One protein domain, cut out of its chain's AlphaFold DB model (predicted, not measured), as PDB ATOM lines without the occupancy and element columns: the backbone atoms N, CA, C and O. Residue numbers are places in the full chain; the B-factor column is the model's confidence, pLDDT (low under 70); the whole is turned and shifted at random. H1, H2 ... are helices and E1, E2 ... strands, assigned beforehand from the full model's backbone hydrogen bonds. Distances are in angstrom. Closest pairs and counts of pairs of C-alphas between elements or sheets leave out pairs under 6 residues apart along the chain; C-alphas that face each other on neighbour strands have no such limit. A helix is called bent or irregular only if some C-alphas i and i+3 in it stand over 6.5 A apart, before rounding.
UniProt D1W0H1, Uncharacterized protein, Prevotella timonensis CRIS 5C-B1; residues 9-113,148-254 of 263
ATOM      1  N   GLU A   9       7.478  29.557  55.879       89.75
ATOM      2  CA  GLU A   9       8.606  29.889  56.754       89.75
ATOM      3  C   GLU A   9       9.590  30.832  56.045       89.75
ATOM      4  O   GLU A   9      10.176  31.713  56.661       89.75
ATOM      5  N   TRP A  10       9.716  30.727  54.716       89.25
ATOM      6  CA  TRP A  10      10.568  31.627  53.935       89.25
ATOM      7  C   TRP A  10      10.007  33.052  53.852       89.25
ATOM      8  O   TRP A  10      10.773  34.006  53.725       89.25
ATOM      9  N   ILE A  11       8.682  33.206  53.896       86.50
ATOM     10  CA  ILE A  11       8.027  34.520  53.950       86.50
ATOM     11  C   ILE A  11       8.163  35.098  55.363       86.50
ATOM     12  O   ILE A  11       8.473  36.279  55.508       86.50
ATOM     13  N   GLU A  12       7.989  34.269  56.395       87.81
ATOM     14  CA  GLU A  12       8.169  34.654  57.802       87.81
ATOM     15  C   GLU A  12       9.600  35.144  58.083       87.81
ATOM     16  O   GLU A  12       9.785  36.183  58.727       87.81
ATOM     17  N   ASP A  13      10.610  34.460  57.540       87.88
ATOM     18  CA  ASP A  13      12.015  34.873  57.625       87.88
ATOM     19  C   ASP A  13      12.232  36.260  57.000       87.88
ATOM     20  O   ASP A  13      12.870  37.132  57.600       87.88
ATOM     21  N   LEU A  14      11.642  36.509  55.823       87.19
ATOM     22  CA  LEU A  14      11.693  37.819  55.169       87.19
ATOM     23  C   LEU A  14      10.957  38.891  55.982       87.19
ATOM     24  O   LEU A  14      11.437  40.018  56.084       87.19
ATOM     25  N   PHE A  15       9.822  38.575  56.603       85.88
ATOM     26  CA  PHE A  15       9.138  39.511  57.500       85.88
ATOM     27  C   PHE A  15      10.026  39.899  58.682       85.88
ATOM     28  O   PHE A  15      10.155  41.092  58.979       85.88
ATOM     29  N   CYS A  16      10.712  38.933  59.293       84.88
ATOM     30  CA  CYS A  16      11.665  39.191  60.370       84.88
ATOM     31  C   CYS A  16      12.831  40.073  59.901       84.88
ATOM     32  O   CYS A  16      13.145  41.072  60.555       84.88
ATOM     33  N   GLU A  17      13.431  39.757  58.750       84.88
ATOM     34  CA  GLU A  17      14.538  40.520  58.157       84.88
ATOM     35  C   GLU A  17      14.135  41.975  57.866       84.88
ATOM     36  O   GLU A  17      14.895  42.921  58.101       84.88
ATOM     37  N   TYR A  18      12.898  42.172  57.414       82.19
ATOM     38  CA  TYR A  18      12.327  43.483  57.146       82.19
ATOM     39  C   TYR A  18      11.719  44.149  58.392       82.19
ATOM     40  O   TYR A  18      11.220  45.273  58.291       82.19
ATOM     41  N   GLY A  19      11.793  43.542  59.578       78.44
ATOM     42  CA  GLY A  19      11.293  44.119  60.830       78.44
ATOM     43  C   GLY A  19       9.772  44.293  60.870       78.44
ATOM     44  O   GLY A  19       9.283  45.277  61.422       78.44
ATOM     45  N   VAL A  20       9.044  43.371  60.249       76.75
ATOM     46  CA  VAL A  20       7.582  43.305  60.204       76.75
ATOM     47  C   VAL A  20       7.103  42.421  61.357       76.75
ATOM     48  O   VAL A  20       7.483  41.256  61.429       76.75
ATOM     49  N   LYS A  21       6.337  42.983  62.304       63.62
ATOM     50  CA  LYS A  21       6.042  42.328  63.597       63.62
ATOM     51  C   LYS A  21       4.581  41.895  63.802       63.62
ATOM     52  O   LYS A  21       4.345  41.060  64.669       63.62
ATOM     53  N   GLU A  22       3.619  42.407  63.029       59.28
ATOM     54  CA  GLU A  22       2.171  42.246  63.287       59.28
ATOM     55  C   GLU A  22       1.416  41.637  62.094       59.28
ATOM     56  O   GLU A  22       0.604  42.305  61.465       59.28
ATOM     57  N   CYS A  23       1.725  40.391  61.704       61.84
ATOM     58  CA  CYS A  23       1.200  39.835  60.439       61.84
ATOM     59  C   CYS A  23       0.860  38.339  60.462       61.84
ATOM     60  O   CYS A  23       0.840  37.713  59.406       61.84
ATOM     61  N   LYS A  24       0.622  37.750  61.643       66.00
ATOM     62  CA  LYS A  24       0.324  36.311  61.757       66.00
ATOM     63  C   LYS A  24      -0.880  35.934  60.890       66.00
ATOM     64  O   LYS A  24      -1.955  36.500  61.064       66.00
ATOM     65  N   GLY A  25      -0.704  34.950  60.015       73.19
ATOM     66  CA  GLY A  25      -1.730  34.441  59.109       73.19
ATOM     67  C   GLY A  25      -1.587  34.957  57.678       73.19
ATOM     68  O   GLY A  25      -1.989  34.257  56.747       73.19
ATOM     69  N   VAL A  26      -0.965  36.122  57.479       80.81
ATOM     70  CA  VAL A  26      -0.844  36.763  56.163       80.81
ATOM     71  C   VAL A  26       0.150  36.032  55.257       80.81
ATOM     72  O   VAL A  26      -0.017  35.984  54.036       80.81
ATOM     73  N   GLU A  27       1.162  35.402  55.850       84.94
ATOM     74  CA  GLU A  27       2.118  34.546  55.152       84.94
ATOM     75  C   GLU A  27       1.433  33.404  54.392       84.94
ATOM     76  O   GLU A  27       1.884  33.049  53.304       84.94
ATOM     77  N   ASN A  28       0.318  32.874  54.912       83.31
ATOM     78  CA  ASN A  28      -0.411  31.783  54.265       83.31
ATOM     79  C   ASN A  28      -1.108  32.275  52.997       83.31
ATOM     80  O   ASN A  28      -0.936  31.663  51.950       83.31
ATOM     81  N   SER A  29      -1.792  33.421  53.048       82.44
ATOM     82  CA  SER A  29      -2.430  34.012  51.864       82.44
ATOM     83  C   SER A  29      -1.407  34.362  50.782       82.44
ATOM     84  O   SER A  29      -1.604  34.062  49.607       82.44
ATOM     85  N   ILE A  30      -0.259  34.931  51.169       85.62
ATOM     86  CA  ILE A  30       0.834  35.220  50.227       85.62
ATOM     87  C   ILE A  30       1.384  33.922  49.616       85.62
ATOM     88  O   ILE A  30       1.630  33.863  48.409       85.62
ATOM     89  N   CYS A  31       1.558  32.877  50.428       84.00
ATOM     90  CA  CYS A  31       2.001  31.559  49.982       84.00
ATOM     91  C   CYS A  31       1.003  30.928  48.999       84.00
ATOM     92  O   CYS A  31       1.415  30.438  47.948       84.00
ATOM     93  N   GLU A  32      -0.298  31.008  49.282       79.94
ATOM     94  CA  GLU A  32      -1.374  30.532  48.409       79.94
ATOM     95  C   GLU A  32      -1.382  31.255  47.059       79.94
ATOM     96  O   GLU A  32      -1.385  30.591  46.020       79.94
ATOM     97  N   TYR A  33      -1.304  32.591  47.043       80.25
ATOM     98  CA  TYR A  33      -1.255  33.362  45.794       80.25
ATOM     99  C   TYR A  33      -0.058  32.974  44.926       80.25
ATOM    100  O   TYR A  33      -0.179  32.820  43.708       80.25
ATOM    101  N   ILE A  34       1.109  32.800  45.547       80.56
ATOM    102  CA  ILE A  34       2.340  32.486  44.827       80.56
ATOM    103  C   ILE A  34       2.343  31.036  44.338       80.56
ATOM    104  O   ILE A  34       2.679  30.791  43.179       80.56
ATOM    105  N   ASN A  35       1.945  30.076  45.172       80.25
ATOM    106  CA  ASN A  35       1.924  28.665  44.786       80.25
ATOM    107  C   ASN A  35       0.813  28.373  43.769       80.25
ATOM    108  O   ASN A  35       1.033  27.606  42.836       80.25
ATOM    109  N   GLY A  36      -0.337  29.046  43.868       73.56
ATOM    110  CA  GLY A  36      -1.374  29.010  42.836       73.56
ATOM    111  C   GLY A  36      -0.850  29.480  41.478       73.56
ATOM    112  O   GLY A  36      -1.099  28.838  40.458       73.56
ATOM    113  N   PHE A  37      -0.039  30.542  41.459       75.38
ATOM    114  CA  PHE A  37       0.632  30.981  40.239       75.38
ATOM    115  C   PHE A  37       1.655  29.972  39.716       75.38
ATOM    116  O   PHE A  37       1.641  29.684  38.522       75.38
ATOM    117  N   VAL A  38       2.525  29.430  40.573       73.06
ATOM    118  CA  VAL A  38       3.507  28.411  40.164       73.06
ATOM    119  C   VAL A  38       2.795  27.228  39.501       73.06
ATOM    120  O   VAL A  38       3.147  26.863  38.384       73.06
ATOM    121  N   ARG A  39       1.704  26.739  40.100       69.00
ATOM    122  CA  ARG A  39       0.860  25.688  39.512       69.00
ATOM    123  C   ARG A  39       0.186  26.112  38.209       69.00
ATOM    124  O   ARG A  39       0.028  25.292  37.314       69.00
ATOM    125  N   SER A  40      -0.242  27.369  38.081       63.16
ATOM    126  CA  SER A  40      -0.820  27.871  36.824       63.16
ATOM    127  C   SER A  40       0.209  27.922  35.694       63.16
ATOM    128  O   SER A  40      -0.124  27.592  34.564       63.16
ATOM    129  N   LEU A  41       1.468  28.253  35.999       63.00
ATOM    130  CA  LEU A  41       2.557  28.217  35.020       63.00
ATOM    131  C   LEU A  41       2.867  26.791  34.556       63.00
ATOM    132  O   LEU A  41       3.340  26.610  33.439       63.00
ATOM    133  N   GLU A  42       2.616  25.800  35.409       60.06
ATOM    134  CA  GLU A  42       2.735  24.380  35.072       60.06
ATOM    135  C   GLU A  42       1.527  23.855  34.272       60.06
ATOM    136  O   GLU A  42       1.668  22.865  33.559       60.06
ATOM    137  N   ASN A  43       0.357  24.512  34.354       47.97
ATOM    138  CA  ASN A  43      -0.907  24.060  33.749       47.97
ATOM    139  C   ASN A  43      -1.393  24.878  32.534       47.97
ATOM    140  O   ASN A  43      -2.341  24.456  31.870       47.97
ATOM    141  N   ASP A  44      -0.786  26.024  32.222       51.59
ATOM    142  CA  ASP A  44      -1.029  26.733  30.961       51.59
ATOM    143  C   ASP A  44      -0.545  25.816  29.827       51.59
ATOM    144  O   ASP A  44       0.652  25.548  29.730       51.59
ATOM    145  N   ASN A  45      -1.454  25.289  28.992       53.66
ATOM    146  CA  ASN A  45      -1.106  24.369  27.901       53.66
ATOM    147  C   ASN A  45      -1.204  25.045  26.513       53.66
ATOM    148  O   ASN A  45      -2.103  24.728  25.725       53.66
ATOM    149  N   PRO A  46      -0.277  25.966  26.175       53.34
ATOM    150  CA  PRO A  46      -0.148  26.529  24.836       53.34
ATOM    151  C   PRO A  46       0.299  25.484  23.801       53.34
ATOM    152  O   PRO A  46       0.162  25.736  22.602       53.34
ATOM    153  N   ASN A  47       0.747  24.293  24.229       57.78
ATOM    154  CA  ASN A  47       1.113  23.216  23.310       57.78
ATOM    155  C   ASN A  47      -0.088  22.750  22.494       57.78
ATOM    156  O   ASN A  47       0.098  22.346  21.361       57.78
ATOM    157  N   ARG A  48      -1.326  22.894  22.986       62.72
ATOM    158  CA  ARG A  48      -2.514  22.414  22.266       62.72
ATOM    159  C   ARG A  48      -2.671  23.032  20.871       62.72
ATOM    160  O   ARG A  48      -3.133  22.364  19.953       62.72
ATOM    161  N   LYS A  49      -2.280  24.297  20.689       62.88
ATOM    162  CA  LYS A  49      -2.357  24.993  19.392       62.88
ATOM    163  C   LYS A  49      -1.274  24.527  18.421       62.88
ATOM    164  O   LYS A  49      -1.564  24.310  17.246       62.88
ATOM    165  N   LEU A  50      -0.053  24.360  18.924       68.19
ATOM    166  CA  LEU A  50       1.069  23.825  18.157       68.19
ATOM    167  C   LEU A  50       0.836  22.350  17.801       68.19
ATOM    168  O   LEU A  50       0.968  21.985  16.641       68.19
ATOM    169  N   GLU A  51       0.389  21.543  18.761       69.75
ATOM    170  CA  GLU A  51       0.015  20.138  18.587       69.75
ATOM    171  C   GLU A  51      -1.039  19.982  17.485       69.75
ATOM    172  O   GLU A  51      -0.874  19.158  16.591       69.75
ATOM    173  N   LEU A  52      -2.094  20.809  17.482       69.00
ATOM    174  CA  LEU A  52      -3.109  20.782  16.421       69.00
ATOM    175  C   LEU A  52      -2.528  21.128  15.038       69.00
ATOM    176  O   LEU A  52      -2.894  20.485  14.053       69.00
ATOM    177  N   ALA A  53      -1.625  22.112  14.951       66.25
ATOM    178  CA  ALA A  53      -0.971  22.496  13.696       66.25
ATOM    179  C   ALA A  53      -0.003  21.412  13.184       66.25
ATOM    180  O   ALA A  53       0.017  21.106  11.992       66.25
ATOM    181  N   GLU A  54       0.772  20.798  14.078       72.56
ATOM    182  CA  GLU A  54       1.704  19.714  13.755       72.56
ATOM    183  C   GLU A  54       0.962  18.434  13.344       72.56
ATOM    184  O   GLU A  54       1.358  17.778  12.380       72.56
ATOM    185  N   MET A  55      -0.164  18.116  13.995       75.50
ATOM    186  CA  MET A  55      -1.048  17.021  13.578       75.50
ATOM    187  C   MET A  55      -1.625  17.259  12.179       75.50
ATOM    188  O   MET A  55      -1.669  16.331  11.373       75.50
ATOM    189  N   LEU A  56      -2.038  18.491  11.870       70.12
ATOM    190  CA  LEU A  56      -2.553  18.847  10.548       70.12
ATOM    191  C   LEU A  56      -1.478  18.677   9.462       70.12
ATOM    192  O   LEU A  56      -1.740  18.064   8.427       70.12
ATOM    193  N   TYR A  57      -0.257  19.153   9.722       72.44
ATOM    194  CA  TYR A  57       0.889  18.986   8.822       72.44
ATOM    195  C   TYR A  57       1.237  17.516   8.592       72.44
ATOM    196  O   TYR A  57       1.443  17.090   7.455       72.44
ATOM    197  N   PHE A  58       1.246  16.721   9.664       78.38
ATOM    198  CA  PHE A  58       1.480  15.287   9.579       78.38
ATOM    199  C   PHE A  58       0.438  14.602   8.688       78.38
ATOM    200  O   PHE A  58       0.823  13.914   7.747       78.38
ATOM    201  N   ILE A  59      -0.859  14.830   8.929       74.50
ATOM    202  CA  ILE A  59      -1.951  14.208   8.162       74.50
ATOM    203  C   ILE A  59      -1.863  14.559   6.672       74.50
ATOM    204  O   ILE A  59      -2.016  13.667   5.837       74.50
ATOM    205  N   LYS A  60      -1.531  15.808   6.320       68.69
ATOM    206  CA  LYS A  60      -1.322  16.234   4.923       68.69
ATOM    207  C   LYS A  60      -0.183  15.502   4.222       68.69
ATOM    208  O   LYS A  60      -0.291  15.208   3.034       68.69
ATOM    209  N   GLY A  61       0.895  15.219   4.955       68.88
ATOM    210  CA  GLY A  61       2.069  14.514   4.445       68.88
ATOM    211  C   GLY A  61       1.847  13.019   4.191       68.88
ATOM    212  O   GLY A  61       2.677  12.384   3.542       68.88
ATOM    213  N   ILE A  62       0.744  12.441   4.681       74.56
ATOM    214  CA  ILE A  62       0.397  11.035   4.438       74.56
ATOM    215  C   ILE A  62      -0.156  10.883   3.014       74.56
ATOM    216  O   ILE A  62      -0.961  11.692   2.561       74.56
ATOM    217  N   SER A  63       0.249   9.829   2.304       76.94
ATOM    218  CA  SER A  63      -0.336   9.444   1.009       76.94
ATOM    219  C   SER A  63      -1.831   9.123   1.142       76.94
ATOM    220  O   SER A  63      -2.251   8.528   2.129       76.94
ATOM    221  N   ASP A  64      -2.633   9.434   0.122       77.31
ATOM    222  CA  ASP A  64      -4.062   9.067   0.074       77.31
ATOM    223  C   ASP A  64      -4.285   7.550  -0.034       77.31
ATOM    224  O   ASP A  64      -5.405   7.052   0.078       77.31
ATOM    225  N   GLU A  65      -3.205   6.806  -0.244       80.00
ATOM    226  CA  GLU A  65      -3.202   5.367  -0.380       80.00
ATOM    227  C   GLU A  65      -2.202   4.732   0.586       80.00
ATOM    228  O   GLU A  65      -1.024   5.103   0.629       80.00
ATOM    229  N   ILE A  66      -2.675   3.730   1.326       78.62
ATOM    230  CA  ILE A  66      -1.842   2.824   2.111       78.62
ATOM    231  C   ILE A  66      -1.663   1.534   1.311       78.62
ATOM    232  O   ILE A  66      -2.632   0.850   0.980       78.62
ATOM    233  N   VAL A  67      -0.407   1.176   1.044       79.81
ATOM    234  CA  VAL A  67      -0.054  -0.079   0.372       79.81
ATOM    235  C   VAL A  67       0.316  -1.126   1.417       79.81
ATOM    236  O   VAL A  67       1.315  -0.993   2.123       79.81
ATOM    237  N   ILE A  68      -0.478  -2.191   1.497       79.56
ATOM    238  CA  ILE A  68      -0.217  -3.347   2.354       79.56
ATOM    239  C   ILE A  68       0.389  -4.450   1.489       79.56
ATOM    240  O   ILE A  68      -0.248  -4.942   0.556       79.56
ATOM    241  N   ASN A  69       1.616  -4.853   1.812       84.12
ATOM    242  CA  ASN A  69       2.290  -5.974   1.162       84.12
ATOM    243  C   ASN A  69       2.110  -7.236   2.014       84.12
ATOM    244  O   ASN A  69       2.282  -7.190   3.233       84.12
ATOM    245  N   GLY A  70       1.796  -8.364   1.386       81.94
ATOM    246  CA  GLY A  70       1.670  -9.648   2.067       81.94
ATOM    247  C   GLY A  70       1.965 -10.824   1.145       81.94
ATOM    248  O   GLY A  70       1.948 -10.691  -0.075       81.94
ATOM    249  N   LEU A  71       2.217 -11.985   1.742       85.12
ATOM    250  CA  LEU A  71       2.437 -13.233   1.017       85.12
ATOM    251  C   LEU A  71       1.148 -14.052   0.978       85.12
ATOM    252  O   LEU A  71       0.431 -14.158   1.975       85.12
ATOM    253  N   VAL A  72       0.863 -14.666  -0.168       78.38
ATOM    254  CA  VAL A  72      -0.274 -15.582  -0.311       78.38
ATOM    255  C   VAL A  72       0.012 -16.884   0.445       78.38
ATOM    256  O   VAL A  72       0.826 -17.698   0.010       78.38
ATOM    257  N   VAL A  73      -0.662 -17.085   1.581       82.75
ATOM    258  CA  VAL A  73      -0.537 -18.306   2.402       82.75
ATOM    259  C   VAL A  73      -1.456 -19.422   1.892       82.75
ATOM    260  O   VAL A  73      -0.992 -20.555   1.744       82.75
ATOM    261  N   ASP A  74      -2.704 -19.079   1.547       85.69
ATOM    262  CA  ASP A  74      -3.716 -19.979   0.977       85.69
ATOM    263  C   ASP A  74      -4.167 -19.480  -0.411       85.69
ATOM    264  O   ASP A  74      -5.023 -18.595  -0.504       85.69
ATOM    265  N   PRO A  75      -3.569 -19.999  -1.502       79.00
ATOM    266  CA  PRO A  75      -3.852 -19.543  -2.860       79.00
ATOM    267  C   PRO A  75      -5.223 -20.005  -3.369       79.00
ATOM    268  O   PRO A  75      -5.625 -21.157  -3.187       79.00
ATOM    269  N   LYS A  76      -5.932 -19.114  -4.071       81.12
ATOM    270  CA  LYS A  76      -7.110 -19.470  -4.876       81.12
ATOM    271  C   LYS A  76      -6.686 -20.119  -6.199       81.12
ATOM    272  O   LYS A  76      -5.504 -20.209  -6.522       81.12
ATOM    273  N   LYS A  77      -7.668 -20.595  -6.973       70.00
ATOM    274  CA  LYS A  77      -7.427 -21.155  -8.310       70.00
ATOM    275  C   LYS A  77      -6.646 -20.125  -9.143       70.00
ATOM    276  O   LYS A  77      -7.076 -18.979  -9.226       70.00
ATOM    277  N   ASP A  78      -5.504 -20.555  -9.678       81.00
ATOM    278  CA  ASP A  78      -4.531 -19.769 -10.457       81.00
ATOM    279  C   ASP A  78      -3.583 -18.826  -9.663       81.00
ATOM    280  O   ASP A  78      -2.776 -18.129 -10.274       81.00
ATOM    281  N   GLU A  79      -3.582 -18.845  -8.320       77.06
ATOM    282  CA  GLU A  79      -2.573 -18.157  -7.483       77.06
ATOM    283  C   GLU A  79      -1.434 -19.114  -7.047       77.06
ATOM    284  O   GLU A  79      -1.647 -20.304  -6.807       77.06
ATOM    285  N   LEU A  80      -0.207 -18.596  -6.892       81.19
ATOM    286  CA  LEU A  80       0.929 -19.347  -6.336       81.19
ATOM    287  C   LEU A  80       1.086 -19.074  -4.835       81.19
ATOM    288  O   LEU A  80       1.022 -17.929  -4.381       81.19
ATOM    289  N   LYS A  81       1.356 -20.126  -4.056       83.19
ATOM    290  CA  LYS A  81       1.734 -19.991  -2.642       83.19
ATOM    291  C   LYS A  81       3.038 -19.194  -2.530       83.19
ATOM    292  O   LYS A  81       3.968 -19.438  -3.293       83.19
ATOM    293  N   ASN A  82       3.111 -18.281  -1.562       81.81
ATOM    294  CA  ASN A  82       4.206 -17.322  -1.357       81.81
ATOM    295  C   ASN A  82       4.380 -16.283  -2.480       81.81
ATOM    296  O   ASN A  82       5.433 -15.657  -2.566       81.81
ATOM    297  N   MET A  83       3.379 -16.081  -3.338       83.12
ATOM    298  CA  MET A  83       3.375 -14.940  -4.251       83.12
ATOM    299  C   MET A  83       3.209 -13.635  -3.461       83.12
ATOM    300  O   MET A  83       2.402 -13.579  -2.526       83.12
ATOM    301  N   ASP A  84       3.933 -12.588  -3.865       83.19
ATOM    302  CA  ASP A  84       3.731 -11.236  -3.346       83.19
ATOM    303  C   ASP A  84       2.370 -10.698  -3.788       83.19
ATOM    304  O   ASP A  84       2.037 -10.652  -4.975       83.19
ATOM    305  N   ARG A  85       1.585 -10.250  -2.814       78.75
ATOM    306  CA  ARG A  85       0.301  -9.595  -3.025       78.75
ATOM    307  C   ARG A  85       0.356  -8.197  -2.434       78.75
ATOM    308  O   ARG A  85       0.738  -8.013  -1.280       78.75
ATOM    309  N   LYS A  86      -0.071  -7.218  -3.227       81.88
ATOM    310  CA  LYS A  86      -0.279  -5.843  -2.772       81.88
ATOM    311  C   LYS A  86      -1.769  -5.579  -2.666       81.88
ATOM    312  O   LYS A  86      -2.520  -5.880  -3.593       81.88
ATOM    313  N   ALA A  87      -2.191  -5.044  -1.532       75.94
ATOM    314  CA  ALA A  87      -3.511  -4.471  -1.359       75.94
ATOM    315  C   ALA A  87      -3.359  -2.959  -1.213       75.94
ATOM    316  O   ALA A  87      -2.518  -2.479  -0.457       75.94
ATOM    317  N   HIS A  88      -4.174  -2.236  -1.964       77.81
ATOM    318  CA  HIS A  88      -4.206  -0.787  -1.992       77.81
ATOM    319  C   HIS A  88      -5.451  -0.334  -1.232       77.81
ATOM    320  O   HIS A  88      -6.569  -0.673  -1.624       77.81
ATOM    321  N   LEU A  89      -5.262   0.364  -0.115       77.19
ATOM    322  CA  LEU A  89      -6.348   0.937   0.668       77.19
ATOM    323  C   LEU A  89      -6.373   2.445   0.439       77.19
ATOM    324  O   LEU A  89      -5.458   3.150   0.861       77.19
ATOM    325  N   ASN A  90      -7.433   2.931  -0.202       80.19
ATOM    326  CA  ASN A  90      -7.678   4.359  -0.339       80.19
ATOM    327  C   ASN A  90      -8.216   4.912   0.990       80.19
ATOM    328  O   ASN A  90      -9.240   4.445   1.492       80.19
ATOM    329  N   ILE A  91      -7.504   5.882   1.558       77.31
ATOM    330  CA  ILE A  91      -7.841   6.554   2.815       77.31
ATOM    331  C   ILE A  91      -8.183   8.036   2.619       77.31
ATOM    332  O   ILE A  91      -8.323   8.747   3.613       77.31
ATOM    333  N   SER A  92      -8.320   8.509   1.375       74.88
ATOM    334  CA  SER A  92      -8.507   9.932   1.060       74.88
ATOM    335  C   SER A  92      -9.687  10.546   1.810       74.88
ATOM    336  O   SER A  92      -9.550  11.610   2.400       74.88
ATOM    337  N   THR A  93     -10.819   9.841   1.881       72.38
ATOM    338  CA  THR A  93     -12.016  10.309   2.593       72.38
ATOM    339  C   THR A  93     -11.741  10.519   4.083       72.38
ATOM    340  O   THR A  93     -11.970  11.604   4.605       72.38
ATOM    341  N   VAL A  94     -11.163   9.519   4.759       72.44
ATOM    342  CA  VAL A  94     -10.864   9.590   6.202       72.44
ATOM    343  C   VAL A  94      -9.810  10.659   6.495       72.44
ATOM    344  O   VAL A  94      -9.906  11.381   7.486       72.44
ATOM    345  N   LYS A  95      -8.803  10.774   5.627       75.19
ATOM    346  CA  LYS A  95      -7.756  11.791   5.726       75.19
ATOM    347  C   LYS A  95      -8.345  13.202   5.608       75.19
ATOM    348  O   LYS A  95      -8.041  14.043   6.452       75.19
ATOM    349  N   ASN A  96      -9.216  13.435   4.626       70.69
ATOM    350  CA  ASN A  96      -9.871  14.726   4.409       70.69
ATOM    351  C   ASN A  96     -10.789  15.107   5.579       70.69
ATOM    352  O   ASN A  96     -10.764  16.254   6.025       70.69
ATOM    353  N   ASP A  97     -11.530  14.149   6.138       69.69
ATOM    354  CA  ASP A  97     -12.386  14.387   7.305       69.69
ATOM    355  C   ASP A  97     -11.565  14.812   8.533       69.69
ATOM    356  O   ASP A  97     -11.890  15.792   9.210       69.69
ATOM    357  N   ILE A  98     -10.456  14.114   8.807       71.75
ATOM    358  CA  ILE A  98      -9.548  14.450   9.915       71.75
ATOM    359  C   ILE A  98      -8.915  15.829   9.697       71.75
ATOM    360  O   ILE A  98      -8.833  16.626  10.635       71.75
ATOM    361  N   GLU A  99      -8.493  16.129   8.470       70.56
ATOM    362  CA  GLU A  99      -7.930  17.426   8.098       70.56
ATOM    363  C   GLU A  99      -8.922  18.571   8.346       70.56
ATOM    364  O   GLU A  99      -8.567  19.585   8.958       70.56
ATOM    365  N   MET A 100     -10.174  18.396   7.919       68.69
ATOM    366  CA  MET A 100     -11.247  19.369   8.108       68.69
ATOM    367  C   MET A 100     -11.530  19.593   9.598       68.69
ATOM    368  O   MET A 100     -11.556  20.734  10.061       68.69
ATOM    369  N   MET A 101     -11.639  18.519  10.386       67.00
ATOM    370  CA  MET A 101     -11.847  18.610  11.835       67.00
ATOM    371  C   MET A 101     -10.707  19.340  12.560       67.00
ATOM    372  O   MET A 101     -10.955  20.162  13.449       67.00
ATOM    373  N   LEU A 102      -9.452  19.032  12.222       67.38
ATOM    374  CA  LEU A 102      -8.280  19.694  12.801       67.38
ATOM    375  C   LEU A 102      -8.232  21.169  12.396       67.38
ATOM    376  O   LEU A 102      -7.989  22.025  13.244       67.38
ATOM    377  N   THR A 103      -8.555  21.464  11.136       64.44
ATOM    378  CA  THR A 103      -8.669  22.825  10.605       64.44
ATOM    379  C   THR A 103      -9.723  23.640  11.352       64.44
ATOM    380  O   THR A 103      -9.449  24.762  11.775       64.44
ATOM    381  N   GLU A 104     -10.920  23.097  11.573       63.88
ATOM    382  CA  GLU A 104     -11.967  23.788  12.328       63.88
ATOM    383  C   GLU A 104     -11.565  24.063  13.778       63.88
ATOM    384  O   GLU A 104     -11.820  25.152  14.298       63.88
ATOM    385  N   LYS A 105     -10.925  23.091  14.441       63.09
ATOM    386  CA  LYS A 105     -10.411  23.273  15.806       63.09
ATOM    387  C   LYS A 105      -9.341  24.352  15.850       63.09
ATOM    388  O   LYS A 105      -9.410  25.231  16.703       63.09
ATOM    389  N   LEU A 106      -8.408  24.332  14.901       61.78
ATOM    390  CA  LEU A 106      -7.377  25.353  14.773       61.78
ATOM    391  C   LEU A 106      -8.008  26.745  14.572       61.78
ATOM    392  O   LEU A 106      -7.683  27.679  15.297       61.78
ATOM    393  N   ARG A 107      -8.994  26.883  13.677       56.66
ATOM    394  CA  ARG A 107      -9.722  28.150  13.458       56.66
ATOM    395  C   ARG A 107     -10.410  28.668  14.726       56.66
ATOM    396  O   ARG A 107     -10.369  29.867  14.995       56.66
ATOM    397  N   LYS A 108     -11.022  27.780  15.516       58.09
ATOM    398  CA  LYS A 108     -11.672  28.130  16.793       58.09
ATOM    399  C   LYS A 108     -10.661  28.563  17.863       58.09
ATOM    400  O   LYS A 108     -10.919  29.521  18.580       58.09
ATOM    401  N   GLU A 109      -9.512  27.897  17.939       54.97
ATOM    402  CA  GLU A 109      -8.463  28.144  18.943       54.97
ATOM    403  C   GLU A 109      -7.587  29.372  18.632       54.97
ATOM    404  O   GLU A 109      -7.092  30.045  19.540       54.97
ATOM    405  N   PHE A 110      -7.371  29.692  17.354       48.00
ATOM    406  CA  PHE A 110      -6.577  30.854  16.940       48.00
ATOM    407  C   PHE A 110      -7.405  32.139  16.800       48.00
ATOM    408  O   PHE A 110      -6.829  33.230  16.762       48.00
ATOM    409  N   GLY A 111      -8.741  32.044  16.769       41.69
ATOM    410  CA  GLY A 111      -9.621  33.178  16.484       41.69
ATOM    411  C   GLY A 111      -9.280  33.862  15.147       41.69
ATOM    412  O   GLY A 111      -8.336  33.508  14.449       41.69
ATOM    413  N   ARG A 112     -10.014  34.914  14.784       35.84
ATOM    414  CA  ARG A 112      -9.732  35.777  13.611       35.84
ATOM    415  C   ARG A 112      -8.299  36.354  13.550       35.84
ATOM    416  O   ARG A 112      -7.953  36.992  12.565       35.84
ATOM    417  N   LEU A 113      -7.467  36.168  14.575       33.19
ATOM    418  CA  LEU A 113      -6.180  36.844  14.746       33.19
ATOM    419  C   LEU A 113      -5.056  36.319  13.840       33.19
ATOM    420  O   LEU A 113      -4.131  37.073  13.563       33.19
ATOM    421  N   PRO A 148      -8.137  22.769   2.383       53.31
ATOM    422  CA  PRO A 148      -8.357  24.098   2.966       53.31
ATOM    423  C   PRO A 148      -7.120  25.003   3.068       53.31
ATOM    424  O   PRO A 148      -7.291  26.201   3.271       53.31
ATOM    425  N   TYR A 149      -5.909  24.448   2.946       56.81
ATOM    426  CA  TYR A 149      -4.633  25.176   2.967       56.81
ATOM    427  C   TYR A 149      -3.590  24.476   2.090       56.81
ATOM    428  O   TYR A 149      -3.558  23.243   2.023       56.81
ATOM    429  N   LYS A 150      -2.693  25.239   1.469       65.94
ATOM    430  CA  LYS A 150      -1.476  24.742   0.813       65.94
ATOM    431  C   LYS A 150      -0.384  24.440   1.845       65.94
ATOM    432  O   LYS A 150      -0.424  24.929   2.972       65.94
ATOM    433  N   ASN A 151       0.612  23.641   1.463       65.06
ATOM    434  CA  ASN A 151       1.706  23.259   2.364       65.06
ATOM    435  C   ASN A 151       2.496  24.477   2.859       65.06
ATOM    436  O   ASN A 151       2.829  24.550   4.039       65.06
ATOM    437  N   GLU A 152       2.726  25.461   1.989       66.06
ATOM    438  CA  GLU A 152       3.430  26.696   2.342       66.06
ATOM    439  C   GLU A 152       2.661  27.507   3.398       66.06
ATOM    440  O   GLU A 152       3.259  28.060   4.321       66.06
ATOM    441  N   GLU A 153       1.329  27.539   3.303       58.69
ATOM    442  CA  GLU A 153       0.455  28.225   4.264       58.69
ATOM    443  C   GLU A 153       0.490  27.527   5.635       58.69
ATOM    444  O   GLU A 153       0.517  28.184   6.674       58.69
ATOM    445  N   LEU A 154       0.577  26.193   5.664       62.97
ATOM    446  CA  LEU A 154       0.688  25.415   6.905       62.97
ATOM    447  C   LEU A 154       2.038  25.599   7.593       62.97
ATOM    448  O   LEU A 154       2.088  25.752   8.812       62.97
ATOM    449  N   GLU A 155       3.133  25.620   6.835       67.62
ATOM    450  CA  GLU A 155       4.462  25.887   7.392       67.62
ATOM    451  C   GLU A 155       4.535  27.282   8.020       67.62
ATOM    452  O   GLU A 155       5.125  27.456   9.094       67.62
ATOM    453  N   GLN A 156       3.878  28.269   7.405       64.19
ATOM    454  CA  GLN A 156       3.725  29.602   7.984       64.19
ATOM    455  C   GLN A 156       2.896  29.573   9.271       64.19
ATOM    456  O   GLN A 156       3.331  30.145  10.269       64.19
ATOM    457  N   ILE A 157       1.768  28.857   9.297       58.53
ATOM    458  CA  ILE A 157       0.936  28.686  10.501       58.53
ATOM    459  C   ILE A 157       1.735  28.050  11.647       58.53
ATOM    460  O   ILE A 157       1.681  28.540  12.774       58.53
ATOM    461  N   ILE A 158       2.529  27.007  11.378       64.88
ATOM    462  CA  ILE A 158       3.393  26.362  12.384       64.88
ATOM    463  C   ILE A 158       4.452  27.344  12.892       64.88
ATOM    464  O   ILE A 158       4.686  27.443  14.097       64.88
ATOM    465  N   LYS A 159       5.094  28.094  11.989       67.62
ATOM    466  CA  LYS A 159       6.119  29.084  12.343       67.62
ATOM    467  C   LYS A 159       5.545  30.221  13.193       67.62
ATOM    468  O   LYS A 159       6.170  30.616  14.177       67.62
ATOM    469  N   ILE A 160       4.362  30.719  12.838       61.53
ATOM    470  CA  ILE A 160       3.619  31.727  13.604       61.53
ATOM    471  C   ILE A 160       3.200  31.149  14.958       61.53
ATOM    472  O   ILE A 160       3.403  31.805  15.972       61.53
ATOM    473  N   GLY A 161       2.705  29.909  15.003       56.19
ATOM    474  CA  GLY A 161       2.373  29.202  16.241       56.19
ATOM    475  C   GLY A 161       3.553  29.145  17.211       56.19
ATOM    476  O   GLY A 161       3.411  29.560  18.357       56.19
ATOM    477  N   LYS A 162       4.739  28.752  16.727       63.75
ATOM    478  CA  LYS A 162       5.983  28.720  17.520       63.75
ATOM    479  C   LYS A 162       6.404  30.109  18.013       63.75
ATOM    480  O   LYS A 162       6.767  30.276  19.172       63.75
ATOM    481  N   LYS A 163       6.325  31.130  17.155       60.91
ATOM    482  CA  LYS A 163       6.665  32.517  17.517       60.91
ATOM    483  C   LYS A 163       5.679  33.100  18.540       60.91
ATOM    484  O   LYS A 163       6.097  33.749  19.495       60.91
ATOM    485  N   ASN A 164       4.383  32.861  18.359       49.78
ATOM    486  CA  ASN A 164       3.339  33.321  19.271       49.78
ATOM    487  C   ASN A 164       3.418  32.599  20.615       49.78
ATOM    488  O   ASN A 164       3.240  33.235  21.642       49.78
ATOM    489  N   GLU A 165       3.780  31.316  20.632       58.81
ATOM    490  CA  GLU A 165       4.064  30.571  21.859       58.81
ATOM    491  C   GLU A 165       5.202  31.216  22.669       58.81
ATOM    492  O   GLU A 165       5.085  31.383  23.883       58.81
ATOM    493  N   GLU A 166       6.291  31.631  22.017       57.16
ATOM    494  CA  GLU A 166       7.399  32.330  22.683       57.16
ATOM    495  C   GLU A 166       6.982  33.704  23.234       57.16
ATOM    496  O   GLU A 166       7.375  34.087  24.344       57.16
ATOM    497  N   ILE A 167       6.162  34.440  22.479       50.91
ATOM    498  CA  ILE A 167       5.647  35.760  22.859       50.91
ATOM    499  C   ILE A 167       4.645  35.633  24.018       50.91
ATOM    500  O   ILE A 167       4.845  36.269  25.055       50.91
ATOM    501  N   ASP A 168       3.633  34.771  23.910       48.91
ATOM    502  CA  ASP A 168       2.619  34.537  24.945       48.91
ATOM    503  C   ASP A 168       3.256  34.035  26.245       48.91
ATOM    504  O   ASP A 168       2.948  34.549  27.321       48.91
ATOM    505  N   LYS A 169       4.242  33.127  26.182       53.50
ATOM    506  CA  LYS A 169       5.000  32.692  27.373       53.50
ATOM    507  C   LYS A 169       5.669  33.863  28.100       53.50
ATOM    508  O   LYS A 169       5.707  33.893  29.332       53.50
ATOM    509  N   SER A 170       6.188  34.843  27.361       49.25
ATOM    510  CA  SER A 170       6.831  36.036  27.924       49.25
ATOM    511  C   SER A 170       5.812  37.038  28.490       49.25
ATOM    512  O   SER A 170       5.964  37.527  29.619       49.25
ATOM    513  N   PHE A 171       4.736  37.305  27.745       48.84
ATOM    514  CA  PHE A 171       3.696  38.266  28.118       48.84
ATOM    515  C   PHE A 171       2.828  37.773  29.282       48.84
ATOM    516  O   PHE A 171       2.640  38.513  30.255       48.84
ATOM    517  N   THR A 172       2.374  36.520  29.251       60.44
ATOM    518  CA  THR A 172       1.560  35.902  30.310       60.44
ATOM    519  C   THR A 172       2.345  35.804  31.613       60.44
ATOM    520  O   THR A 172       1.839  36.165  32.677       60.44
ATOM    521  N   LYS A 173       3.642  35.470  31.545       63.09
ATOM    522  CA  LYS A 173       4.515  35.462  32.727       63.09
ATOM    523  C   LYS A 173       4.675  36.853  33.340       63.09
ATOM    524  O   LYS A 173       4.565  36.996  34.555       63.09
ATOM    525  N   SER A 174       4.918  37.892  32.538       64.31
ATOM    526  CA  SER A 174       5.053  39.261  33.063       64.31
ATOM    527  C   SER A 174       3.746  39.771  33.684       64.31
ATOM    528  O   SER A 174       3.770  40.352  34.772       64.31
ATOM    529  N   ARG A 175       2.608  39.492  33.034       67.38
ATOM    530  CA  ARG A 175       1.266  39.858  33.503       67.38
ATOM    531  C   ARG A 175       0.912  39.173  34.820       67.38
ATOM    532  O   ARG A 175       0.498  39.853  35.755       67.38
ATOM    533  N   ASN A 176       1.114  37.862  34.912       70.44
ATOM    534  CA  ASN A 176       0.784  37.090  36.107       70.44
ATOM    535  C   ASN A 176       1.690  37.469  37.284       70.44
ATOM    536  O   ASN A 176       1.208  37.653  38.399       70.44
ATOM    537  N   ILE A 177       2.983  37.710  37.033       80.31
ATOM    538  CA  ILE A 177       3.878  38.272  38.052       80.31
ATOM    539  C   ILE A 177       3.374  39.652  38.506       80.31
ATOM    540  O   ILE A 177       3.375  39.935  39.700       80.31
ATOM    541  N   GLY A 178       2.927  40.510  37.583       78.81
ATOM    542  CA  GLY A 178       2.339  41.811  37.913       78.81
ATOM    543  C   GLY A 178       1.071  41.711  38.769       78.81
ATOM    544  O   GLY A 178       0.930  42.474  39.724       78.81
ATOM    545  N   ALA A 179       0.197  40.743  38.481       72.12
ATOM    546  CA  ALA A 179      -0.998  40.454  39.273       72.12
ATOM    547  C   ALA A 179      -0.643  40.007  40.699       72.12
ATOM    548  O   ALA A 179      -1.204  40.518  41.662       72.12
ATOM    549  N   ILE A 180       0.347  39.123  40.853       80.06
ATOM    550  CA  ILE A 180       0.831  38.666  42.167       80.06
ATOM    551  C   ILE A 180       1.450  39.811  42.955       80.06
ATOM    552  O   ILE A 180       1.108  39.999  44.119       80.06
ATOM    553  N   CYS A 181       2.314  40.614  42.322       82.44
ATOM    554  CA  CYS A 181       2.857  41.825  42.941       82.44
ATOM    555  C   CYS A 181       1.734  42.727  43.469       82.44
ATOM    556  O   CYS A 181       1.858  43.289  44.554       82.44
ATOM    557  N   TYR A 182       0.656  42.877  42.694       80.31
ATOM    558  CA  TYR A 182      -0.487  43.701  43.062       80.31
ATOM    559  C   TYR A 182      -1.293  43.102  44.222       80.31
ATOM    560  O   TYR A 182      -1.600  43.829  45.162       80.31
ATOM    561  N   MET A 183      -1.576  41.796  44.203       77.88
ATOM    562  CA  MET A 183      -2.279  41.109  45.296       77.88
ATOM    563  C   MET A 183      -1.506  41.220  46.613       77.88
ATOM    564  O   MET A 183      -2.070  41.655  47.610       77.88
ATOM    565  N   ILE A 184      -0.196  40.946  46.605       83.44
ATOM    566  CA  ILE A 184       0.647  41.078  47.805       83.44
ATOM    567  C   ILE A 184       0.679  42.534  48.296       83.44
ATOM    568  O   ILE A 184       0.609  42.781  49.498       83.44
ATOM    569  N   LEU A 185       0.753  43.511  47.380       84.44
ATOM    570  CA  LEU A 185       0.702  44.930  47.740       84.44
ATOM    571  C   LEU A 185      -0.609  45.289  48.455       84.44
ATOM    572  O   LEU A 185      -0.557  45.959  49.482       84.44
ATOM    573  N   ARG A 186      -1.757  44.822  47.949       80.06
ATOM    574  CA  ARG A 186      -3.071  45.029  48.580       80.06
ATOM    575  C   ARG A 186      -3.138  44.401  49.963       80.06
ATOM    576  O   ARG A 186      -3.490  45.078  50.921       80.06
ATOM    577  N   THR A 187      -2.671  43.162  50.092       80.25
ATOM    578  CA  THR A 187      -2.577  42.488  51.387       80.25
ATOM    579  C   THR A 187      -1.729  43.289  52.384       80.25
ATOM    580  O   THR A 187      -2.081  43.371  53.561       80.25
ATOM    581  N   PHE A 188      -0.641  43.923  51.930       79.00
ATOM    582  CA  PHE A 188       0.188  44.788  52.776       79.00
ATOM    583  C   PHE A 188      -0.497  46.094  53.183       79.00
ATOM    584  O   PHE A 188      -0.310  46.532  54.318       79.00
ATOM    585  N   GLU A 189      -1.240  46.718  52.267       78.19
ATOM    586  CA  GLU A 189      -2.042  47.923  52.526       78.19
ATOM    587  C   GLU A 189      -3.173  47.652  53.527       78.19
ATOM    588  O   GLU A 189      -3.477  48.518  54.337       78.19
ATOM    589  N   GLU A 190      -3.756  46.453  53.498       73.81
ATOM    590  CA  GLU A 190      -4.918  46.091  54.316       73.81
ATOM    591  C   GLU A 190      -4.550  45.519  55.696       73.81
ATOM    592  O   GLU A 190      -5.300  45.723  56.645       73.81
ATOM    593  N   ASN A 191      -3.418  44.806  55.834       70.06
ATOM    594  CA  ASN A 191      -3.179  43.951  57.012       70.06
ATOM    595  C   ASN A 191      -1.831  44.126  57.735       70.06
ATOM    596  O   ASN A 191      -1.682  43.601  58.833       70.06
ATOM    597  N   ILE A 192      -0.815  44.759  57.132       61.78
ATOM    598  CA  ILE A 192       0.587  44.589  57.593       61.78
ATOM    599  C   ILE A 192       1.256  45.904  58.002       61.78
ATOM    600  O   ILE A 192       2.143  45.900  58.856       61.78
ATOM    601  N   MET A 193       0.911  47.032  57.381       59.38
ATOM    602  CA  MET A 193       1.771  48.215  57.444       59.38
ATOM    603  C   MET A 193       1.020  49.494  57.799       59.38
ATOM    604  O   MET A 193       0.334  50.059  56.952       59.38
ATOM    605  N   ASP A 194       1.309  50.005  58.994       55.06
ATOM    606  CA  ASP A 194       1.040  51.381  59.416       55.06
ATOM    607  C   ASP A 194       1.676  52.390  58.425       55.06
ATOM    608  O   ASP A 194       2.728  52.112  57.814       55.06
ATOM    609  N   ASP A 195       1.054  53.562  58.259       53.94
ATOM    610  CA  ASP A 195       1.342  54.566  57.207       53.94
ATOM    611  C   ASP A 195       2.814  55.037  57.157       53.94
ATOM    612  O   ASP A 195       3.301  55.552  56.149       53.94
ATOM    613  N   ASN A 196       3.577  54.797  58.227       51.00
ATOM    614  CA  ASN A 196       4.957  55.254  58.407       51.00
ATOM    615  C   ASN A 196       6.035  54.413  57.693       51.00
ATOM    616  O   ASN A 196       7.214  54.785  57.675       51.00
ATOM    617  N   SER A 197       5.687  53.266  57.105       58.72
ATOM    618  CA  SER A 197       6.645  52.438  56.360       58.72
ATOM    619  C   SER A 197       6.840  52.955  54.927       58.72
ATOM    620  O   SER A 197       5.934  52.935  54.096       58.72
ATOM    621  N   THR A 198       8.061  53.397  54.598       66.50
ATOM    622  CA  THR A 198       8.370  53.968  53.274       66.50
ATOM    623  C   THR A 198       7.995  53.005  52.141       66.50
ATOM    624  O   THR A 198       8.420  51.847  52.166       66.50
ATOM    625  N   THR A 199       7.281  53.486  51.116       74.38
ATOM    626  CA  THR A 199       6.804  52.714  49.949       74.38
ATOM    627  C   THR A 199       7.883  51.824  49.330       74.38
ATOM    628  O   THR A 199       7.628  50.681  48.964       74.38
ATOM    629  N   ILE A 200       9.125  52.304  49.270       73.94
ATOM    630  CA  ILE A 200      10.235  51.560  48.669       73.94
ATOM    631  C   ILE A 200      10.527  50.267  49.475       73.94
ATOM    632  O   ILE A 200      10.893  49.252  48.882       73.94
ATOM    633  N   LYS A 201      10.316  50.249  50.804       79.88
ATOM    634  CA  LYS A 201      10.506  49.063  51.668       79.88
ATOM    635  C   LYS A 201       9.456  47.996  51.373       79.88
ATOM    636  O   LYS A 201       9.818  46.835  51.208       79.88
ATOM    637  N   LYS A 202       8.187  48.406  51.228       81.56
ATOM    638  CA  LYS A 202       7.072  47.519  50.850       81.56
ATOM    639  C   LYS A 202       7.368  46.827  49.517       81.56
ATOM    640  O   LYS A 202       7.325  45.608  49.422       81.56
ATOM    641  N   TYR A 203       7.771  47.597  48.510       86.12
ATOM    642  CA  TYR A 203       8.067  47.056  47.180       86.12
ATOM    643  C   TYR A 203       9.330  46.186  47.158       86.12
ATOM    644  O   TYR A 203       9.383  45.207  46.420       86.12
ATOM    645  N   SER A 204      10.335  46.505  47.977       86.31
ATOM    646  CA  SER A 204      11.540  45.673  48.092       86.31
ATOM    647  C   SER A 204      11.241  44.320  48.742       86.31
ATOM    648  O   SER A 204      11.752  43.306  48.274       86.31
ATOM    649  N   LEU A 205      10.353  44.291  49.741       87.31
ATOM    650  CA  LEU A 205       9.859  43.052  50.340       87.31
ATOM    651  C   LEU A 205       9.060  42.214  49.327       87.31
ATOM    652  O   LEU A 205       9.334  41.027  49.183       87.31
ATOM    653  N   ILE A 206       8.144  42.830  48.564       89.19
ATOM    654  CA  ILE A 206       7.404  42.145  47.479       89.19
ATOM    655  C   ILE A 206       8.378  41.519  46.475       89.19
ATOM    656  O   ILE A 206       8.218  40.365  46.080       89.19
ATOM    657  N   TYR A 207       9.403  42.272  46.073       89.25
ATOM    658  CA  TYR A 207      10.418  41.786  45.146       89.25
ATOM    659  C   TYR A 207      11.141  40.546  45.693       89.25
ATOM    660  O   TYR A 207      11.256  39.547  44.980       89.25
ATOM    661  N   ASP A 208      11.612  40.595  46.943       87.06
ATOM    662  CA  ASP A 208      12.367  39.488  47.535       87.06
ATOM    663  C   ASP A 208      11.488  38.244  47.720       87.06
ATOM    664  O   ASP A 208      11.934  37.152  47.366       87.06
ATOM    665  N   ILE A 209      10.225  38.411  48.133       87.81
ATOM    666  CA  ILE A 209       9.237  37.324  48.221       87.81
ATOM    667  C   ILE A 209       9.054  36.647  46.857       87.81
ATOM    668  O   ILE A 209       9.172  35.428  46.743       87.81
ATOM    669  N   ILE A 210       8.817  37.415  45.788       85.81
ATOM    670  CA  ILE A 210       8.585  36.832  44.458       85.81
ATOM    671  C   ILE A 210       9.873  36.218  43.894       85.81
ATOM    672  O   ILE A 210       9.817  35.220  43.176       85.81
ATOM    673  N   SER A 211      11.048  36.750  44.242       85.94
ATOM    674  CA  SER A 211      12.333  36.183  43.817       85.94
ATOM    675  C   SER A 211      12.571  34.755  44.338       85.94
ATOM    676  O   SER A 211      13.275  33.988  43.677       85.94
ATOM    677  N   LEU A 212      11.932  34.356  45.450       83.19
ATOM    678  CA  LEU A 212      12.025  32.998  46.013       83.19
ATOM    679  C   LEU A 212      11.526  31.908  45.054       83.19
ATOM    680  O   LEU A 212      12.007  30.774  45.115       83.19
ATOM    681  N   THR A 213      10.599  32.264  44.162       78.25
ATOM    682  CA  THR A 213      10.006  31.357  43.163       78.25
ATOM    683  C   THR A 213      10.961  30.996  42.028       78.25
ATOM    684  O   THR A 213      10.704  30.065  41.272       78.25
ATOM    685  N   GLY A 214      12.033  31.773  41.837       74.00
ATOM    686  CA  GLY A 214      12.870  31.687  40.642       74.00
ATOM    687  C   GLY A 214      12.227  32.275  39.369       74.00
ATOM    688  O   GLY A 214      12.822  32.258  38.291       74.00
ATOM    689  N   CYS A 215      11.035  32.866  39.443       73.31
ATOM    690  CA  CYS A 215      10.412  33.492  38.274       73.31
ATOM    691  C   CYS A 215      11.017  34.862  37.920       73.31
ATOM    692  O   CYS A 215      10.848  35.329  36.791       73.31
ATOM    693  N   ILE A 216      11.745  35.488  38.852       75.31
ATOM    694  CA  ILE A 216      12.458  36.759  38.671       75.31
ATOM    695  C   ILE A 216      13.939  36.554  39.008       75.31
ATOM    696  O   ILE A 216      14.275  35.894  39.990       75.31
ATOM    697  N   LYS A 217      14.838  37.140  38.206       77.31
ATOM    698  CA  LYS A 217      16.279  37.144  38.502       77.31
ATOM    699  C   LYS A 217      16.530  37.889  39.805       77.31
ATOM    700  O   LYS A 217      16.192  39.067  39.876       77.31
ATOM    701  N   LYS A 218      17.148  37.219  40.782       77.25
ATOM    702  CA  LYS A 218      17.524  37.810  42.069       77.25
ATOM    703  C   LYS A 218      18.602  38.877  41.880       77.25
ATOM    704  O   LYS A 218      19.665  38.615  41.322       77.25
ATOM    705  N   ILE A 219      18.335  40.066  42.396       77.06
ATOM    706  CA  ILE A 219      19.306  41.140  42.556       77.06
ATOM    707  C   ILE A 219      20.068  40.860  43.874       77.06
ATOM    708  O   ILE A 219      19.507  40.978  44.960       77.06
ATOM    709  N   SER A 220      21.317  40.392  43.785       57.25
ATOM    710  CA  SER A 220      22.104  39.842  44.912       57.25
ATOM    711  C   SER A 220      22.866  40.908  45.712       57.25
ATOM    712  O   SER A 220      23.674  41.587  45.093       57.25
ATOM    713  N   THR A 221      22.695  40.997  47.049       52.38
ATOM    714  CA  THR A 221      23.664  41.565  48.039       52.38
ATOM    715  C   THR A 221      23.282  41.248  49.508       52.38
ATOM    716  O   THR A 221      22.173  40.793  49.773       52.38
ATOM    717  N   ASP A 222      24.191  41.558  50.451       52.56
ATOM    718  CA  ASP A 222      24.120  41.334  51.914       52.56
ATOM    719  C   ASP A 222      23.125  42.220  52.698       52.56
ATOM    720  O   ASP A 222      23.038  42.111  53.922       52.56
ATOM    721  N   LYS A 223      22.421  43.166  52.051       57.12
ATOM    722  CA  LYS A 223      21.451  44.052  52.730       57.12
ATOM    723  C   LYS A 223      20.184  44.242  51.882       57.12
ATOM    724  O   LYS A 223      20.282  44.780  50.780       57.12
ATOM    725  N   PRO A 224      18.990  43.918  52.405       57.47
ATOM    726  CA  PRO A 224      17.767  43.798  51.606       57.47
ATOM    727  C   PRO A 224      17.219  45.137  51.078       57.47
ATOM    728  O   PRO A 224      16.592  45.165  50.015       57.47
ATOM    729  N   TYR A 225      17.492  46.256  51.770       62.69
ATOM    730  CA  TYR A 225      16.866  47.559  51.506       62.69
ATOM    731  C   TYR A 225      17.792  48.768  51.775       62.69
ATOM    732  O   TYR A 225      17.666  49.439  52.800       62.69
ATOM    733  N   LYS A 226      18.748  49.076  50.880       62.72
ATOM    734  CA  LYS A 226      19.553  50.322  50.950       62.72
ATOM    735  C   LYS A 226      19.943  50.883  49.575       62.72
ATOM    736  O   LYS A 226      20.279  50.140  48.659       62.72
ATOM    737  N   GLY A 227      19.979  52.217  49.466       67.69
ATOM    738  CA  GLY A 227      20.584  52.945  48.341       67.69
ATOM    739  C   GLY A 227      19.901  52.722  46.986       67.69
ATOM    740  O   GLY A 227      18.682  52.590  46.907       67.69
ATOM    741  N   LYS A 228      20.698  52.678  45.907       70.62
ATOM    742  CA  LYS A 228      20.222  52.465  44.523       70.62
ATOM    743  C   LYS A 228      19.482  51.130  44.338       70.62
ATOM    744  O   LYS A 228      18.548  51.062  43.553       70.62
ATOM    745  N   MET A 229      19.820  50.116  45.132       75.00
ATOM    746  CA  MET A 229      19.227  48.776  45.057       75.00
ATOM    747  C   MET A 229      17.750  48.762  45.441       75.00
ATOM    748  O   MET A 229      16.926  48.154  44.767       75.00
ATOM    749  N   ALA A 230      17.409  49.467  46.520       72.19
ATOM    750  CA  ALA A 230      16.025  49.606  46.953       72.19
ATOM    751  C   ALA A 230      15.170  50.260  45.854       72.19
ATOM    752  O   ALA A 230      14.030  49.863  45.626       72.19
ATOM    753  N   LYS A 231      15.757  51.214  45.120       76.88
ATOM    754  CA  LYS A 231      15.128  51.845  43.960       76.88
ATOM    755  C   LYS A 231      14.953  50.865  42.794       76.88
ATOM    756  O   LYS A 231      13.874  50.825  42.228       76.88
ATOM    757  N   GLU A 232      15.948  50.038  42.479       80.69
ATOM    758  CA  GLU A 232      15.839  49.025  41.414       80.69
ATOM    759  C   GLU A 232      14.762  47.970  41.707       80.69
ATOM    760  O   GLU A 232      13.945  47.664  40.835       80.69
ATOM    761  N   LYS A 233      14.710  47.449  42.942       83.31
ATOM    762  CA  LYS A 233      13.647  46.526  43.381       83.31
ATOM    763  C   LYS A 233      12.269  47.189  43.294       83.31
ATOM    764  O   LYS A 233      11.325  46.591  42.776       83.31
ATOM    765  N   TYR A 234      12.174  48.441  43.744       85.50
ATOM    766  CA  TYR A 234      10.958  49.244  43.656       85.50
ATOM    767  C   TYR A 234      10.501  49.458  42.211       85.50
ATOM    768  O   TYR A 234       9.360  49.133  41.888       85.50
ATOM    769  N   ASP A 235      11.382  49.942  41.335       80.88
ATOM    770  CA  ASP A 235      11.069  50.210  39.932       80.88
ATOM    771  C   ASP A 235      10.666  48.910  39.215       80.88
ATOM    772  O   ASP A 235       9.710  48.898  38.442       80.88
ATOM    773  N   CYS A 236      11.316  47.782  39.531       85.81
ATOM    774  CA  CYS A 236      10.956  46.470  38.993       85.81
ATOM    775  C   CYS A 236       9.513  46.073  39.343       85.81
ATOM    776  O   CYS A 236       8.722  45.759  38.449       85.81
ATOM    777  N   VAL A 237       9.152  46.103  40.630       85.50
ATOM    778  CA  VAL A 237       7.804  45.732  41.095       85.50
ATOM    779  C   VAL A 237       6.762  46.728  40.589       85.50
ATOM    780  O   VAL A 237       5.727  46.316  40.067       85.50
ATOM    781  N   LYS A 238       7.054  48.031  40.651       84.06
ATOM    782  CA  LYS A 238       6.165  49.092  40.168       84.06
ATOM    783  C   LYS A 238       5.853  48.950  38.684       84.06
ATOM    784  O   LYS A 238       4.688  49.015  38.305       84.06
ATOM    785  N   ASN A 239       6.861  48.712  37.849       82.50
ATOM    786  CA  ASN A 239       6.655  48.549  36.412       82.50
ATOM    787  C   ASN A 239       5.814  47.304  36.096       82.50
ATOM    788  O   ASN A 239       4.954  47.355  35.221       82.50
ATOM    789  N   LYS A 240       5.999  46.210  36.847       84.19
ATOM    790  CA  LYS A 240       5.188  44.989  36.711       84.19
ATOM    791  C   LYS A 240       3.725  45.214  37.098       84.19
ATOM    792  O   LYS A 240       2.837  44.812  36.354       84.19
ATOM    793  N   ILE A 241       3.472  45.909  38.209       77.62
ATOM    794  CA  ILE A 241       2.111  46.280  38.631       77.62
ATOM    795  C   ILE A 241       1.465  47.224  37.610       77.62
ATOM    796  O   ILE A 241       0.319  47.016  37.225       77.62
ATOM    797  N   ASN A 242       2.188  48.242  37.142       77.62
ATOM    798  CA  ASN A 242       1.667  49.195  36.162       77.62
ATOM    799  C   ASN A 242       1.312  48.513  34.838       77.62
ATOM    800  O   ASN A 242       0.246  48.780  34.298       77.62
ATOM    801  N   SER A 243       2.163  47.600  34.360       73.62
ATOM    802  CA  SER A 243       1.889  46.801  33.162       73.62
ATOM    803  C   SER A 243       0.650  45.913  33.328       73.62
ATOM    804  O   SER A 243      -0.154  45.794  32.408       73.62
ATOM    805  N   PHE A 244       0.443  45.328  34.511       75.44
ATOM    806  CA  PHE A 244      -0.789  44.599  34.815       75.44
ATOM    807  C   PHE A 244      -2.024  45.520  34.805       75.44
ATOM    808  O   PHE A 244      -3.021  45.204  34.156       75.44
ATOM    809  N   LYS A 245      -1.945  46.685  35.461       66.69
ATOM    810  CA  LYS A 245      -3.048  47.658  35.546       66.69
ATOM    811  C   LYS A 245      -3.430  48.260  34.191       66.69
ATOM    812  O   LYS A 245      -4.618  48.375  33.907       66.69
ATOM    813  N   SER A 246      -2.462  48.611  33.341       67.75
ATOM    814  CA  SER A 246      -2.741  49.141  31.997       67.75
ATOM    815  C   SER A 246      -3.483  48.124  31.125       67.75
ATOM    816  O   SER A 246      -4.371  48.490  30.362       67.75
ATOM    817  N   ASN A 247      -3.172  46.837  31.293       58.84
ATOM    818  CA  ASN A 247      -3.819  45.753  30.557       58.84
ATOM    819  C   ASN A 247      -5.221  45.414  31.094       58.84
ATOM    820  O   ASN A 247      -6.081  44.998  30.323       58.84
ATOM    821  N   LEU A 248      -5.483  45.615  32.392       53.94
ATOM    822  CA  LEU A 248      -6.841  45.556  32.952       53.94
ATOM    823  C   LEU A 248      -7.746  46.655  32.380       53.94
ATOM    824  O   LEU A 248      -8.910  46.387  32.096       53.94
ATOM    825  N   GLY A 249      -7.212  47.866  32.182       43.38
ATOM    826  CA  GLY A 249      -7.928  48.961  31.516       43.38
ATOM    827  C   GLY A 249      -8.319  48.604  30.081       43.38
ATOM    828  O   GLY A 249      -9.488  48.684  29.728       43.38
ATOM    829  N   ALA A 250      -7.371  48.069  29.304       40.84
ATOM    830  CA  ALA A 250      -7.622  47.633  27.928       40.84
ATOM    831  C   ALA A 250      -8.664  46.498  27.809       40.84
ATOM    832  O   ALA A 250      -9.355  46.403  26.800       40.84
ATOM    833  N   LEU A 251      -8.803  45.640  28.829       33.88
ATOM    834  CA  LEU A 251      -9.827  44.585  28.872       33.88
ATOM    835  C   LEU A 251     -11.216  45.106  29.262       33.88
ATOM    836  O   LEU A 251     -12.208  44.574  28.763       33.88
ATOM    837  N   LYS A 252     -11.297  46.150  30.101       34.03
ATOM    838  CA  LYS A 252     -12.562  46.850  30.385       34.03
ATOM    839  C   LYS A 252     -13.114  47.538  29.133       34.03
ATOM    840  O   LYS A 252     -14.317  47.483  28.900       34.03
ATOM    841  N   ASP A 253     -12.239  48.082  28.290       34.59
ATOM    842  CA  ASP A 253     -12.621  48.731  27.026       34.59
ATOM    843  C   ASP A 253     -13.051  47.734  25.925       34.59
ATOM    844  O   ASP A 253     -13.645  48.128  24.923       34.59
ATOM    845  N   LEU A 254     -12.798  46.430  26.113       30.42
ATOM    846  CA  LEU A 254     -13.137  45.354  25.169       30.42
ATOM    847  C   LEU A 254     -14.456  44.618  25.490       30.42
ATOM    848  O   LEU A 254     -14.741  43.601  24.859       30.42
TER     849      LEU A 254
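AT A GLANCE: This is residues 9 to 113 and 148 to 254 of the 263 residues of an uncharacterized protein of Prevotella timonensis CRIS 5C-B1 (UniProt D1W0H1). A long helix, H5, is the spine of this model: H2 and H3 run along it one after the other, and H4 packs on H3 near one end of the spine, while H1, H6 and H7 gather with H2 round the other end as a helical head. Beyond H3 and H4 the hairpin E1 and E2 reaches away as an arm that adds much of the length; at the other side of the model residues 249 to 254 stick out. The printed part has 212 residues, with seven named helices and two named strands in the order H1 H2 H3 E1 E2 H4 H5 H6 H7; the class is mostly helix, and the sheet E1 - E2 is antiparallel. The whole is extended, with a radius of gyration of the C-alphas of 28.9 A and spans of 101 by 40 by 29 A.

HOW THE PARTS SIT: E1, residues 65 to 71, and E2, residues 84 to 90, form an antiparallel hairpin at 157 degrees, with N 68 and O 87 within hydrogen-bond range at 2.8 A. A tight link leads from E2 to H4, residues 92 to 113, which touches H3, residues 47 to 61, opposite ways at a shallow tilt of 34 degrees, only just short of steep; the closest C-alphas are those of Leu 56 and Glu 99, 6.1 A apart. H5, residues 151 to 191, is the hub. Its residues 151 to 162 touch H3, closest at the C-alphas of Leu 50 and Gly 161, 5.9 A. Its residues 173 to 191 touch H2, residues 26 to 43, at a shallow tilt of 4 degrees, opposite ways, closest at Ile 30 and Ile 184, C-alphas 6.3 A apart. H7, residues 227 to 252, touches H5 at a steep tilt of 66 degrees, closest at the C-alphas of Gly 178 and Lys 240, 4.4 A. H6, residues 199 to 211, is about perpendicular to H7 at 81 degrees and touches it, closest at the C-alphas of Tyr 203 and Tyr 234, 5.1 A. H1, residues 9 to 17, touches H6, closest at the C-alphas of Ile 11 and Ile 209, 6.5 A, and only just touches H2, with 3 pairs of C-alphas within 8 A, the closest being those of Ile 11 and Glu 27, 6.0 A. H4 and H5 are apart. Every O i to N i+4 pair is within hydrogen-bond range in H1, H2, H3, H5 and H6; in H4 16 of 18 are, in H7 21 of 22.

IN THESE COORDINATES: H1 begins at C-alpha 9 (8.606, 29.889, 56.754). H5 measures 58.6 A from C-alpha 151 (1.706, 23.259, 2.364) to C-alpha 191, H7 38.2 A, H4 30.3 A and H2 25.8 A. H4 has a kink of 50 degrees near residue 107 and is irregular, with C-alphas 109 and 112 9.4 A apart. H7 ends at C-alpha 252 (-12.562, 46.850, 30.385).

THE WHOLE: The two C-alphas farthest apart, those of Asp 78 and Asn 196, are 102.3 A apart. Residues 114 to 147 are not printed, and C-alphas 113 and 148 are 17.5 A apart across the cut. The links E1 to E2 and H6 to H7 are long. The mean pLDDT of the printed part is 70.6, with 89 residues under 70, among them 100 to 113, 148 to 175 and 245 to 254.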